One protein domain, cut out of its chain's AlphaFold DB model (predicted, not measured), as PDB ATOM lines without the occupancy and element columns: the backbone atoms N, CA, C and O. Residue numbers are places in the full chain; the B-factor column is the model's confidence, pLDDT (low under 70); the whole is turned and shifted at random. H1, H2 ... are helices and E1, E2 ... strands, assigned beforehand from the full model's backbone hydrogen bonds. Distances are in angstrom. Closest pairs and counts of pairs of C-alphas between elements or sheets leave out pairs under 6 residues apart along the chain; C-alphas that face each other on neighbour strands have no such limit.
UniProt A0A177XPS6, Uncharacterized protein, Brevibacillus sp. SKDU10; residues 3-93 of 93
ATOM      1  N   ASN A   3     181.742 217.609 212.876       90.12
ATOM      2  CA  ASN A   3     182.291 218.703 212.082       90.12
ATOM      3  C   ASN A   3     182.097 220.033 212.820       90.12
ATOM      4  O   ASN A   3     180.996 220.317 213.299       90.12
ATOM      5  N   LEU A   4     183.151 220.844 212.892       92.81
ATOM      6  CA  LEU A   4     183.098 222.195 213.446       92.81
ATOM      7  C   LEU A   4     183.213 223.197 212.306       92.81
ATOM      8  O   LEU A   4     184.252 223.294 211.655       92.81
ATOM      9  N   ILE A   5     182.147 223.957 212.078       94.12
ATOM     10  CA  ILE A   5     182.109 224.969 211.027       94.12
ATOM     11  C   ILE A   5     182.324 226.333 211.658       94.12
ATOM     12  O   ILE A   5     181.484 226.791 212.430       94.12
ATOM     13  N   LYS A   6     183.441 226.981 211.319       93.56
ATOM     14  CA  LYS A   6     183.711 228.357 211.732       93.56
ATOM     15  C   LYS A   6     182.796 229.321 210.983       93.56
ATOM     16  O   LYS A   6     182.617 229.203 209.774       93.56
ATOM     17  N   ILE A   7     182.241 230.270 211.719       90.06
ATOM     18  CA  ILE A   7     181.399 231.340 211.195       90.06
ATOM     19  C   ILE A   7     182.267 232.579 211.003       90.06
ATOM     20  O   ILE A   7     182.766 233.141 211.980       90.06
ATOM     21  N   GLU A   8     182.431 233.018 209.757       89.06
ATOM     22  CA  GLU A   8     183.213 234.221 209.447       89.06
ATOM     23  C   GLU A   8     182.357 235.486 209.527       89.06
ATOM     24  O   GLU A   8     182.850 236.528 209.949       89.06
ATOM     25  N   LYS A   9     181.064 235.392 209.187       86.94
ATOM     26  CA  LYS A   9     180.103 236.485 209.389       86.94
ATOM     27  C   LYS A   9     178.896 236.032 210.185       86.94
ATOM     28  O   LYS A   9     178.330 234.974 209.908       86.94
ATOM     29  N   LEU A  10     178.430 236.874 211.108       82.50
ATOM     30  CA  LEU A  10     177.281 236.541 211.963       82.50
ATOM     31  C   LEU A  10     176.005 236.205 211.167       82.50
ATOM     32  O   LEU A  10     175.205 235.391 211.611       82.50
ATOM     33  N   GLU A  11     175.816 236.769 209.973       80.56
ATOM     34  CA  GLU A  11     174.664 236.466 209.109       80.56
ATOM     35  C   GLU A  11     174.675 235.040 208.525       80.56
ATOM     36  O   GLU A  11     173.615 234.431 208.344       80.56
ATOM     37  N   GLU A  12     175.862 234.480 208.249       86.44
ATOM     38  CA  GLU A  12     176.027 233.162 207.608       86.44
ATOM     39  C   GLU A  12     175.491 232.043 208.456       86.44
ATOM     40  O   GLU A  12     175.085 230.997 207.948       86.44
ATOM     41  N   MET A  13     175.499 232.303 209.751       83.88
ATOM     42  CA  MET A  13     174.934 231.446 210.729       83.88
ATOM     43  C   MET A  13     173.525 230.977 210.235       83.88
ATOM     44  O   MET A  13     173.220 229.792 210.313       83.88
ATOM     45  N   THR A  14     172.668 231.854 209.681       81.81
ATOM     46  CA  THR A  14     171.252 231.527 209.361       81.81
ATOM     47  C   THR A  14     171.075 230.317 208.432       81.81
ATOM     48  O   THR A  14     170.032 229.672 208.446       81.81
ATOM     49  N   LYS A  15     172.121 229.940 207.686       86.88
ATOM     50  CA  LYS A  15     172.188 228.720 206.865       86.88
ATOM     51  C   LYS A  15     172.062 227.421 207.673       86.88
ATOM     52  O   LYS A  15     171.756 226.381 207.101       86.88
ATOM     53  N   TYR A  16     172.342 227.471 208.972       87.12
ATOM     54  CA  TYR A  16     172.383 226.325 209.880       87.12
ATOM     55  C   TYR A  16     171.162 226.247 210.801       87.12
ATOM     56  O   TYR A  16     171.191 225.514 211.788       87.12
ATOM     57  N   GLU A  17     170.107 227.011 210.519       82.81
ATOM     58  CA  GLU A  17     168.875 227.000 211.303       82.81
ATOM     59  C   GLU A  17     168.201 225.613 211.301       82.81
ATOM     60  O   GLU A  17     168.147 224.937 210.273       82.81
ATOM     61  N   ASP A  18     167.676 225.175 212.455       83.56
ATOM     62  CA  ASP A  18     166.899 223.932 212.541       83.56
ATOM     63  C   ASP A  18     165.473 224.178 212.007       83.56
ATOM     64  O   ASP A  18     164.696 224.920 212.619       83.56
ATOM     65  N   PRO A  19     165.068 223.544 210.894       80.69
ATOM     66  CA  PRO A  19     163.760 223.789 210.293       80.69
ATOM     67  C   PRO A  19     162.596 223.420 211.225       80.69
ATOM     68  O   PRO A  19     161.513 223.983 211.101       80.69
ATOM     69  N   ARG A  20     162.799 222.511 212.188       82.56
ATOM     70  CA  ARG A  20     161.740 222.048 213.108       82.56
ATOM     71  C   ARG A  20     161.341 223.099 214.131       82.56
ATOM     72  O   ARG A  20     160.284 222.997 214.746       82.56
ATOM     73  N   THR A  21     162.222 224.054 214.378       77.19
ATOM     74  CA  THR A  21     162.054 225.064 215.418       77.19
ATOM     75  C   THR A  21     162.139 226.478 214.838       77.19
ATOM     76  O   THR A  21     161.945 227.441 215.580       77.19
ATOM     77  N   SER A  22     162.376 226.621 213.528       69.75
ATOM     78  CA  SER A  22     162.467 227.903 212.821       69.75
ATOM     79  C   SER A  22     161.202 228.754 212.999       69.75
ATOM     80  O   SER A  22     161.291 229.882 213.462       69.75
ATOM     81  N   GLU A  23     160.000 228.186 212.841       64.50
ATOM     82  CA  GLU A  23     158.725 228.928 212.953       64.50
ATOM     83  C   GLU A  23     158.415 229.511 214.348       64.50
ATOM     84  O   GLU A  23     157.500 230.320 214.502       64.50
ATOM     85  N   ILE A  24     159.194 229.172 215.378       66.81
ATOM     86  CA  ILE A  24     159.033 229.672 216.755       66.81
ATOM     87  C   ILE A  24     159.667 231.080 216.904       66.81
ATOM     88  O   ILE A  24     160.122 231.486 217.976       66.81
ATOM     89  N   HIS A  25     159.719 231.861 215.821       59.62
ATOM     90  CA  HIS A  25     160.353 233.176 215.788       59.62
ATOM     91  C   HIS A  25     159.750 234.132 216.830       59.62
ATOM     92  O   HIS A  25     158.596 234.558 216.764       59.62
ATOM     93  N   HIS A  26     160.576 234.553 217.788       56.16
ATOM     94  CA  HIS A  26     160.218 235.564 218.778       56.16
ATOM     95  C   HIS A  26     160.323 236.986 218.197       56.16
ATOM     96  O   HIS A  26     161.224 237.729 218.566       56.16
ATOM     97  N   GLY A  27     159.407 237.391 217.314       55.59
ATOM     98  CA  GLY A  27     159.268 238.790 216.876       55.59
ATOM     99  C   GLY A  27     160.492 239.342 216.132       55.59
ATOM    100  O   GLY A  27     161.318 240.040 216.717       55.59
ATOM    101  N   CYS A  28     160.591 239.034 214.835       61.34
ATOM    102  CA  CYS A  28     161.653 239.484 213.915       61.34
ATOM    103  C   CYS A  28     163.072 238.961 214.211       61.34
ATOM    104  O   CYS A  28     164.027 239.371 213.557       61.34
ATOM    105  N   LYS A  29     163.216 238.046 215.173       71.19
ATOM    106  CA  LYS A  29     164.484 237.400 215.525       71.19
ATOM    107  C   LYS A  29     164.714 236.178 214.650       71.19
ATOM    108  O   LYS A  29     163.844 235.310 214.568       71.19
ATOM    109  N   LYS A  30     165.883 236.112 214.022       71.31
ATOM    110  CA  LYS A  30     166.301 234.970 213.195       71.31
ATOM    111  C   LYS A  30     167.032 233.970 214.087       71.31
ATOM    112  O   LYS A  30     167.782 234.434 214.942       71.31
ATOM    113  N   TRP A  31     166.840 232.663 213.858       76.81
ATOM    114  CA  TRP A  31     167.415 231.500 214.567       76.81
ATOM    115  C   TRP A  31     166.580 230.838 215.663       76.81
ATOM    116  O   TRP A  31     165.695 231.434 216.277       76.81
ATOM    117  N   THR A  32     166.974 229.598 215.966       74.25
ATOM    118  CA  THR A  32     166.219 228.667 216.775       74.25
ATOM    119  C   THR A  32     167.018 227.731 217.705       74.25
ATOM    120  O   THR A  32     168.241 227.643 217.685       74.25
ATOM    121  N   ARG A  33     166.301 227.004 218.561       80.19
ATOM    122  CA  ARG A  33     166.840 226.006 219.493       80.19
ATOM    123  C   ARG A  33     167.247 224.715 218.775       80.19
ATOM    124  O   ARG A  33     166.543 224.284 217.868       80.19
ATOM    125  N   GLY A  34     168.272 224.034 219.292       80.62
ATOM    126  CA  GLY A  34     168.648 222.666 218.908       80.62
ATOM    127  C   GLY A  34     169.878 222.571 218.007       80.62
ATOM    128  O   GLY A  34     170.306 221.467 217.688       80.62
ATOM    129  N   VAL A  35     170.459 223.711 217.633       86.19
ATOM    130  CA  VAL A  35     171.707 223.796 216.868       86.19
ATOM    131  C   VAL A  35     172.841 224.078 217.855       86.19
ATOM    132  O   VAL A  35     172.890 225.187 218.394       86.19
ATOM    133  N   PRO A  36     173.736 223.112 218.144       89.38
ATOM    134  CA  PRO A  36     174.804 223.341 219.102       89.38
ATOM    135  C   PRO A  36     175.844 224.306 218.527       89.38
ATOM    136  O   PRO A  36     176.360 224.118 217.424       89.38
ATOM    137  N   ILE A  37     176.160 225.334 219.306       89.81
ATOM    138  CA  ILE A  37     177.152 226.358 218.999       89.81
ATOM    139  C   ILE A  37     178.255 226.354 220.049       89.81
ATOM    140  O   ILE A  37     178.009 226.099 221.232       89.81
ATOM    141  N   ILE A  38     179.459 226.700 219.616       91.75
ATOM    142  CA  ILE A  38     180.598 227.000 220.473       91.75
ATOM    143  C   ILE A  38     180.963 228.464 220.259       91.75
ATOM    144  O   ILE A  38     181.179 228.902 219.130       91.75
ATOM    145  N   LEU A  39     181.035 229.214 221.351       89.56
ATOM    146  CA  LEU A  39     181.454 230.608 221.386       89.56
ATOM    147  C   LEU A  39     182.779 230.692 222.128       89.56
ATOM    148  O   LEU A  39     182.872 230.246 223.272       89.56
ATOM    149  N   VAL A  40     183.783 231.278 221.490       90.38
ATOM    150  CA  VAL A  40     185.099 231.506 222.083       90.38
ATOM    151  C   VAL A  40     185.242 232.995 222.345       90.38
ATOM    152  O   VAL A  40     185.188 233.807 221.424       90.38
ATOM    153  N   HIS A  41     185.406 233.361 223.608       87.50
ATOM    154  CA  HIS A  41     185.655 234.731 224.026       87.50
ATOM    155  C   HIS A  41     187.111 235.138 223.781       87.50
ATOM    156  O   HIS A  41     188.011 234.299 223.744       87.50
ATOM    157  N   GLU A  42     187.356 236.444 223.679       85.75
ATOM    158  CA  GLU A  42     188.714 237.004 223.576       85.75
ATOM    159  C   GLU A  42     189.615 236.621 224.762       85.75
ATOM    160  O   GLU A  42     190.817 236.437 224.592       85.75
ATOM    161  N   ASP A  43     189.035 236.437 225.953       89.12
ATOM    162  CA  ASP A  43     189.744 235.996 227.162       89.12
ATOM    163  C   ASP A  43     189.970 234.472 227.235       89.12
ATOM    164  O   ASP A  43     190.443 233.957 228.248       89.12
ATOM    165  N   GLY A  44     189.630 233.741 226.170       87.38
ATOM    166  CA  GLY A  44     189.786 232.291 226.076       87.38
ATOM    167  C   GLY A  44     188.656 231.486 226.719       87.38
ATOM    168  O   GLY A  44     188.687 230.255 226.660       87.38
ATOM    169  N   ARG A  45     187.635 232.124 227.312       89.06
ATOM    170  CA  ARG A  45     186.459 231.394 227.810       89.06
ATOM    171  C   ARG A  45     185.669 230.787 226.659       89.06
ATOM    172  O   ARG A  45     185.410 231.441 225.652       89.06
ATOM    173  N   VAL A  46     185.218 229.551 226.852       90.88
ATOM    174  CA  VAL A  46     184.413 228.818 225.871       90.88
ATOM    175  C   VAL A  46     183.018 228.574 226.430       90.88
ATOM    176  O   VAL A  46     182.864 228.071 227.543       90.88
ATOM    177  N   ILE A  47     181.996 228.921 225.652       88.06
ATOM    178  CA  ILE A  47     180.594 228.648 225.967       88.06
ATOM    179  C   ILE A  47     180.041 227.719 224.898       88.06
ATOM    180  O   ILE A  47     180.095 228.033 223.713       88.06
ATOM    181  N   VAL A  48     179.471 226.598 225.328       89.06
ATOM    182  CA  VAL A  48     178.749 225.672 224.453       89.06
ATOM    183  C   VAL A  48     177.270 225.740 224.799       89.06
ATOM    184  O   VAL A  48     176.905 225.681 225.974       89.06
ATOM    185  N   THR A  49     176.413 225.902 223.796       86.69
ATOM    186  CA  THR A  49     174.962 225.956 223.998       86.69
ATOM    187  C   THR A  49     174.213 225.480 222.763       86.69
ATOM    188  O   THR A  49     174.635 225.692 221.639       86.69
ATOM    189  N   ASP A  50     173.087 224.824 222.969       83.56
ATOM    190  CA  ASP A  50     172.120 224.393 221.953       83.56
ATOM    191  C   ASP A  50     170.715 224.951 222.255       83.56
ATOM    192  O   ASP A  50     169.702 224.526 221.693       83.56
ATOM    193  N   HIS A  51     170.645 225.895 223.198       81.69
ATOM    194  CA  HIS A  51     169.411 226.521 223.647       81.69
ATOM    195  C   HIS A  51     168.935 227.581 222.635       81.69
ATOM    196  O   HIS A  51     169.317 227.583 221.470       81.69
ATOM    197  N   TRP A  52     168.064 228.497 223.069       77.50
ATOM    198  CA  TRP A  52     167.648 229.638 222.258       77.50
ATOM    199  C   TRP A  52     168.822 230.574 221.982       77.50
ATOM    200  O   TRP A  52     169.212 231.373 222.838       77.50
ATOM    201  N   ILE A  53     169.331 230.467 220.764       79.00
ATOM    202  CA  ILE A  53     170.259 231.398 220.141       79.00
ATOM    203  C   ILE A  53     169.460 232.161 219.090       79.00
ATOM    204  O   ILE A  53     168.620 231.546 218.444       79.00
ATOM    205  N   TYR A  54     169.662 233.471 218.948       79.38
ATOM    206  CA  TYR A  54     169.068 234.265 217.872       79.38
ATOM    207  C   TYR A  54     169.845 235.523 217.536       79.38
ATOM    208  O   TYR A  54     170.525 236.085 218.388       79.38
ATOM    209  N   LEU A  55     169.697 235.975 216.295       80.06
ATOM    210  CA  LEU A  55     170.093 237.303 215.856       80.06
ATOM    211  C   LEU A  55     168.963 238.285 216.185       80.06
ATOM    212  O   LEU A  55     167.801 238.060 215.828       80.06
ATOM    213  N   SER A  56     169.290 239.349 216.922       77.44
ATOM    214  CA  SER A  56     168.371 240.461 217.177       77.44
ATOM    215  C   SER A  56     168.069 241.221 215.878       77.44
ATOM    216  O   SER A  56     168.676 240.976 214.839       77.44
ATOM    217  N   HIS A  57     167.149 242.185 215.923       74.12
ATOM    218  CA  HIS A  57     166.897 243.078 214.783       74.12
ATOM    219  C   HIS A  57     168.076 244.015 214.467       74.12
ATOM    220  O   HIS A  57     168.056 244.679 213.435       74.12
ATOM    221  N   TYR A  58     169.087 244.067 215.340       75.44
ATOM    222  CA  TYR A  58     170.375 244.729 215.110       75.44
ATOM    223  C   TYR A  58     171.478 243.746 214.678       75.44
ATOM    224  O   TYR A  58     172.660 244.083 214.741       75.44
ATOM    225  N   ASP A  59     171.105 242.523 214.286       75.25
ATOM    226  CA  ASP A  59     172.008 241.420 213.947       75.25
ATOM    227  C   ASP A  59     173.003 241.071 215.076       75.25
ATOM    228  O   ASP A  59     174.141 240.667 214.842       75.25
ATOM    229  N   GLU A  60     172.586 241.234 216.334       79.00
ATOM    230  CA  GLU A  60     173.365 240.821 217.506       79.00
ATOM    231  C   GLU A  60     173.067 239.371 217.861       79.00
ATOM    232  O   GLU A  60     171.903 238.995 218.004       79.00
ATOM    233  N   LEU A  61     174.108 238.567 218.087       81.56
ATOM    234  CA  LEU A  61     173.937 237.212 218.600       81.56
ATOM    235  C   LEU A  61     173.526 237.235 220.074       81.56
ATOM    236  O   LEU A  61     174.265 237.708 220.938       81.56
ATOM    237  N   VAL A  62     172.377 236.642 220.372       80.75
ATOM    238  CA  VAL A  62     171.851 236.459 221.723       80.75
ATOM    239  C   VAL A  62     171.716 234.971 221.994       80.75
ATOM    240  O   VAL A  62     170.878 234.309 221.400       80.75
ATOM    241  N   TYR A  63     172.513 234.447 222.922       77.62
ATOM    242  CA  TYR A  63     172.550 233.015 223.261       77.62
ATOM    243  C   TYR A  63     172.186 232.730 224.728       77.62
ATOM    244  O   TYR A  63     172.128 231.579 225.164       77.62
ATOM    245  N   ASN A  64     171.928 233.779 225.519       71.12
ATOM    246  CA  ASN A  64     171.429 233.665 226.886       71.12
ATOM    247  C   ASN A  64     170.506 234.839 227.241       71.12
ATOM    248  O   ASN A  64     170.940 235.872 227.757       71.12
ATOM    249  N   LYS A  65     169.202 234.658 227.002       61.91
ATOM    250  CA  LYS A  65     168.176 235.683 227.251       61.91
ATOM    251  C   LYS A  65     168.081 236.100 228.724       61.91
ATOM    252  O   LYS A  65     167.861 237.271 229.003       61.91
ATOM    253  N   LYS A  66     168.265 235.170 229.673       65.25
ATOM    254  CA  LYS A  66     168.192 235.484 231.115       65.25
ATOM    255  C   LYS A  66     169.332 236.396 231.570       65.25
ATOM    256  O   LYS A  66     169.156 237.140 232.525       65.25
ATOM    257  N   LYS A  67     170.485 236.324 230.901       59.19
ATOM    258  CA  LYS A  67     171.675 237.115 231.232       59.19
ATOM    259  C   LYS A  67     171.885 238.330 230.322       59.19
ATOM    260  O   LYS A  67     172.865 239.033 230.529       59.19
ATOM    261  N   ASN A  68     171.013 238.565 229.329       56.09
ATOM    262  CA  ASN A  68     171.221 239.575 228.277       56.09
ATOM    263  C   ASN A  68     172.660 239.552 227.721       56.09
ATOM    264  O   ASN A  68     173.275 240.588 227.497       56.09
ATOM    265  N   SER A  69     173.224 238.357 227.532       58.69
ATOM    266  CA  SER A  69     174.570 238.226 226.974       58.69
ATOM    267  C   SER A  69     174.470 238.357 225.459       58.69
ATOM    268  O   SER A  69     173.936 237.465 224.797       58.69
ATOM    269  N   TRP A  70     174.887 239.514 224.949       67.75
ATOM    270  CA  TRP A  70     174.862 239.862 223.530       67.75
ATOM    271  C   TRP A  70     176.296 239.830 223.002       67.75
ATOM    272  O   TRP A  70     177.216 240.295 223.680       67.75
ATOM    273  N   CYS A  71     176.496 239.333 221.785       65.44
ATOM    274  CA  CYS A  71     177.590 239.864 220.982       65.44
ATOM    275  C   CYS A  71     177.229 241.306 220.634       65.44
ATOM    276  O   CYS A  71     176.115 241.554 220.173       65.44
ATOM    277  N   GLN A  72     178.160 242.243 220.817       64.44
ATOM    278  CA  GLN A  72     178.078 243.534 220.130       64.44
ATOM    279  C   GLN A  72     177.861 243.228 218.635       64.44
ATOM    280  O   GLN A  72     178.518 242.316 218.135       64.44
ATOM    281  N   GLY A  73     176.888 243.884 217.984       66.00
ATOM    282  CA  GLY A  73     176.200 243.403 216.765       66.00
ATOM    283  C   GLY A  73     177.052 242.948 215.584       66.00
ATOM    284  O   GLY A  73     178.265 243.108 215.605       66.00
ATOM    285  N   SER A  74     176.422 242.395 214.538       68.75
ATOM    286  CA  SER A  74     177.079 241.825 213.337       68.75
ATOM    287  C   SER A  74     178.339 242.564 212.914       68.75
ATOM    288  O   SER A  74     179.419 241.986 212.891       68.75
ATOM    289  N   LYS A  75     178.235 243.884 212.738       74.50
ATOM    290  CA  LYS A  75     179.362 244.752 212.381       74.50
ATOM    291  C   LYS A  75     180.550 244.650 213.332       74.50
ATOM    292  O   LYS A  75     181.674 244.685 212.861       74.50
ATOM    293  N   CYS A  76     180.335 244.572 214.642       75.31
ATOM    294  CA  CYS A  76     181.403 244.449 215.631       75.31
ATOM    295  C   CYS A  76     182.078 243.080 215.571       75.31
ATOM    296  O   CYS A  76     183.301 243.032 215.656       75.31
ATOM    297  N   TYR A  77     181.329 241.988 215.405       79.38
ATOM    298  CA  TYR A  77     181.934 240.669 215.196       79.38
ATOM    299  C   TYR A  77     182.724 240.627 213.886       79.38
ATOM    300  O   TYR A  77     183.906 240.299 213.894       79.38
ATOM    301  N   ASP A  78     182.104 241.071 212.794       79.50
ATOM    302  CA  ASP A  78     182.674 241.013 211.449       79.50
ATOM    303  C   ASP A  78     183.954 241.866 211.313       79.50
ATOM    304  O   ASP A  78     184.823 241.552 210.503       79.50
ATOM    305  N   ILE A  79     184.106 242.935 212.111       80.94
ATOM    306  CA  ILE A  79     185.329 243.764 212.160       80.94
ATOM    307  C   ILE A  79     186.271 243.417 213.329       80.94
ATOM    308  O   ILE A  79     187.217 244.165 213.581       80.94
ATOM    309  N   GLY A  80     186.015 242.331 214.069       74.81
ATOM    310  CA  GLY A  80     186.880 241.855 215.159       74.81
ATOM    311  C   GLY A  80     186.897 242.741 216.412       74.81
ATOM    312  O   GLY A  80     187.898 242.795 217.114       74.81
ATOM    313  N   LYS A  81     185.813 243.474 216.679       76.69
ATOM    314  CA  LYS A  81     185.607 244.302 217.883       76.69
ATOM    315  C   LYS A  81     184.631 243.686 218.890       76.69
ATOM    316  O   LYS A  81     184.217 244.371 219.817       76.69
ATOM    317  N   SER A  82     184.205 242.441 218.681       78.19
ATOM    318  CA  SER A  82     183.315 241.721 219.594       78.19
ATOM    319  C   SER A  82     184.113 240.996 220.675       78.19
ATOM    320  O   SER A  82     185.139 240.395 220.393       78.19
ATOM    321  N   HIS A  83     183.566 240.931 221.892       80.94
ATOM    322  CA  HIS A  83     184.098 240.079 222.964       80.94
ATOM    323  C   HIS A  83     184.064 238.576 222.646       80.94
ATOM    324  O   HIS A  83     184.674 237.782 223.367       80.94
ATOM    325  N   ILE A  84     183.312 238.177 221.614       85.06
ATOM    326  CA  ILE A  84     183.391 236.847 221.014       85.06
ATOM    327  C   ILE A  84     184.377 236.909 219.857       85.06
ATOM    328  O   ILE A  84     184.128 237.577 218.856       85.06
ATOM    329  N   LYS A  85     185.470 236.170 220.014       87.12
ATOM    330  CA  LYS A  85     186.557 236.048 219.053       87.12
ATOM    331  C   LYS A  85     186.201 235.089 217.918       87.12
ATOM    332  O   LYS A  85     186.492 235.370 216.762       87.12
ATOM    333  N   GLU A  86     185.606 233.944 218.250       90.69
ATOM    334  CA  GLU A  86     185.290 232.892 217.277       90.69
ATOM    335  C   GLU A  86     183.937 232.250 217.593       90.69
ATOM    336  O   GLU A  86     183.554 232.079 218.755       90.69
ATOM    337  N   ILE A  87     183.226 231.870 216.535       90.31
ATOM    338  CA  ILE A  87     181.953 231.160 216.599       90.31
ATOM    339  C   ILE A  87     182.059 229.897 215.748       90.31
ATOM    340  O   ILE A  87     182.485 229.960 214.592       90.31
ATOM    341  N   TYR A  88     181.619 228.766 216.299       92.88
ATOM    342  CA  TYR A  88     181.556 227.491 215.589       92.88
ATOM    343  C   TYR A  88     180.180 226.843 215.702       92.88
ATOM    344  O   TYR A  88     179.628 226.748 216.796       92.88
ATOM    345  N   ILE A  89     179.665 226.323 214.589       91.75
ATOM    346  CA  ILE A  89     178.494 225.442 214.561       91.75
ATOM    347  C   ILE A  89     178.961 223.990 214.604       91.75
ATOM    348  O   ILE A  89     179.856 223.592 213.854       91.75
ATOM    349  N   VAL A  90     178.340 223.196 215.473       91.12
ATOM    350  CA  VAL A  90     178.611 221.765 215.606       91.12
ATOM    351  C   VAL A  90     177.620 220.994 214.740       91.12
ATOM    352  O   VAL A  90     176.416 221.032 214.984       91.12
ATOM    353  N   GLN A  91     178.120 220.261 213.746       86.12
ATOM    354  CA  GLN A  91     177.305 219.370 212.922       86.12
ATOM    355  C   GLN A  91     177.726 217.914 213.106       86.12
ATOM    356  O   GLN A  91     178.915 217.586 213.116       86.12
ATOM    357  N   ALA A  92     176.738 217.032 213.242       79.00
ATOM    358  CA  ALA A  92     176.965 215.599 213.146       79.00
ATOM    359  C   ALA A  92     177.116 215.212 211.665       79.00
ATOM    360  O   ALA A  92     176.295 215.609 210.839       79.00
ATOM    361  N   ILE A  93     178.173 214.456 211.363       66.88
ATOM    362  CA  ILE A  93     178.398 213.742 210.097       66.88
ATOM    363  C   ILE A  93     177.931 212.304 210.271       66.88
ATOM    364  O   ILE A  93     178.407 211.680 211.266       66.88
TER     365      ILE A  93
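This is residues 3 to 93 of the 93 residues of an uncharacterized protein of Brevibacillus sp. SKDU10 (UniProt A0A177XPS6). A curled antiparallel sheet of four strands forms a wall, and short helices, the strand E4 and long loops cover one of its faces, the other being bare. Over that face, E4 and the short stretches beside it make a small ribbon, H1 and H3 only graze the sheet, and H2 with the long loop of residues 23 to 36 lies off to one end. The printed part has 91 residues with five named strands and three named helices, in the order E1 H1 H2 E2 E3 E4 H3 E5; the sheet's order is E1, E5, E2, E3. The class is mixed, helices and strands, with under half of the residues in named elements. The whole is compact, with a radius of gyration of the C-alphas of 12.1 A, and rounded, spanning 34 by 32 by 23 A.

In the sheet, E5 is the longest strand, residues 84 to 92, 23.6 A from C-alpha 84 to C-alpha 92 at (176.965, 215.599, 213.146). E1 is residues 3 to 6, beginning at C-alpha 3 at (182.291, 218.703, 212.082). E2 is residues 37 to 41, 12.9 A long, and E3 residues 46 to 49, 10.1 A. E4 is residues 61 to 64, with C-alpha 61 at (173.937, 237.212, 218.600). H1 is residues 12 to 16, H2 residues 19 to 22 and H3 residues 74 to 78.

E5 and E2 are antiparallel inner strands, at 159 degrees, with N 38 and O 88 2.8 A apart, within hydrogen-bond range. E1, an edge strand, is antiparallel to E5, with N 3 and O 91 at 2.8 A. E2 and E3 form a hairpin, with N 39 and O 47 at 2.8 A; E3 is the other edge strand. E1, H1, H2 and E2 make a split strand-helix-strand unit, two strands running the same way with E5 between them, and its crossover is right-handed. H1 only grazes the sheet, with residues 12 to 16; its closest C-alphas to E5 are those of Tyr 16 and Ile 89, 7.7 A apart. H3 only grazes it with residues 76 to 78; the C-alphas of Tyr 77 and Ile 84, the closest of H3 and E5, are 7.1 A apart. H2 is not on the sheet, and H1 and H2 are apart. E4 pairs with no named strand, but residues 54 to 55 pair antiparallel with its residues 61 to 62, and residues 69 to 70 with its residues 62 to 64. In H3 every O i to N i+4 pair is within hydrogen-bond range; in H1 it is 0 of 1, against 2 of 2 O i to N i+3 pairs, and H2 is too short for an O i to N i+4 pair.

The C-alphas farthest apart are those of Glu 23 and Asp 43, 34.8 A. The printed part has no cut. The links H2 to E2 and E3 to E4 are long. The mean pLDDT of the printed part is 79.3, and residues 22 to 28, 65 to 74 and 93 are under 70.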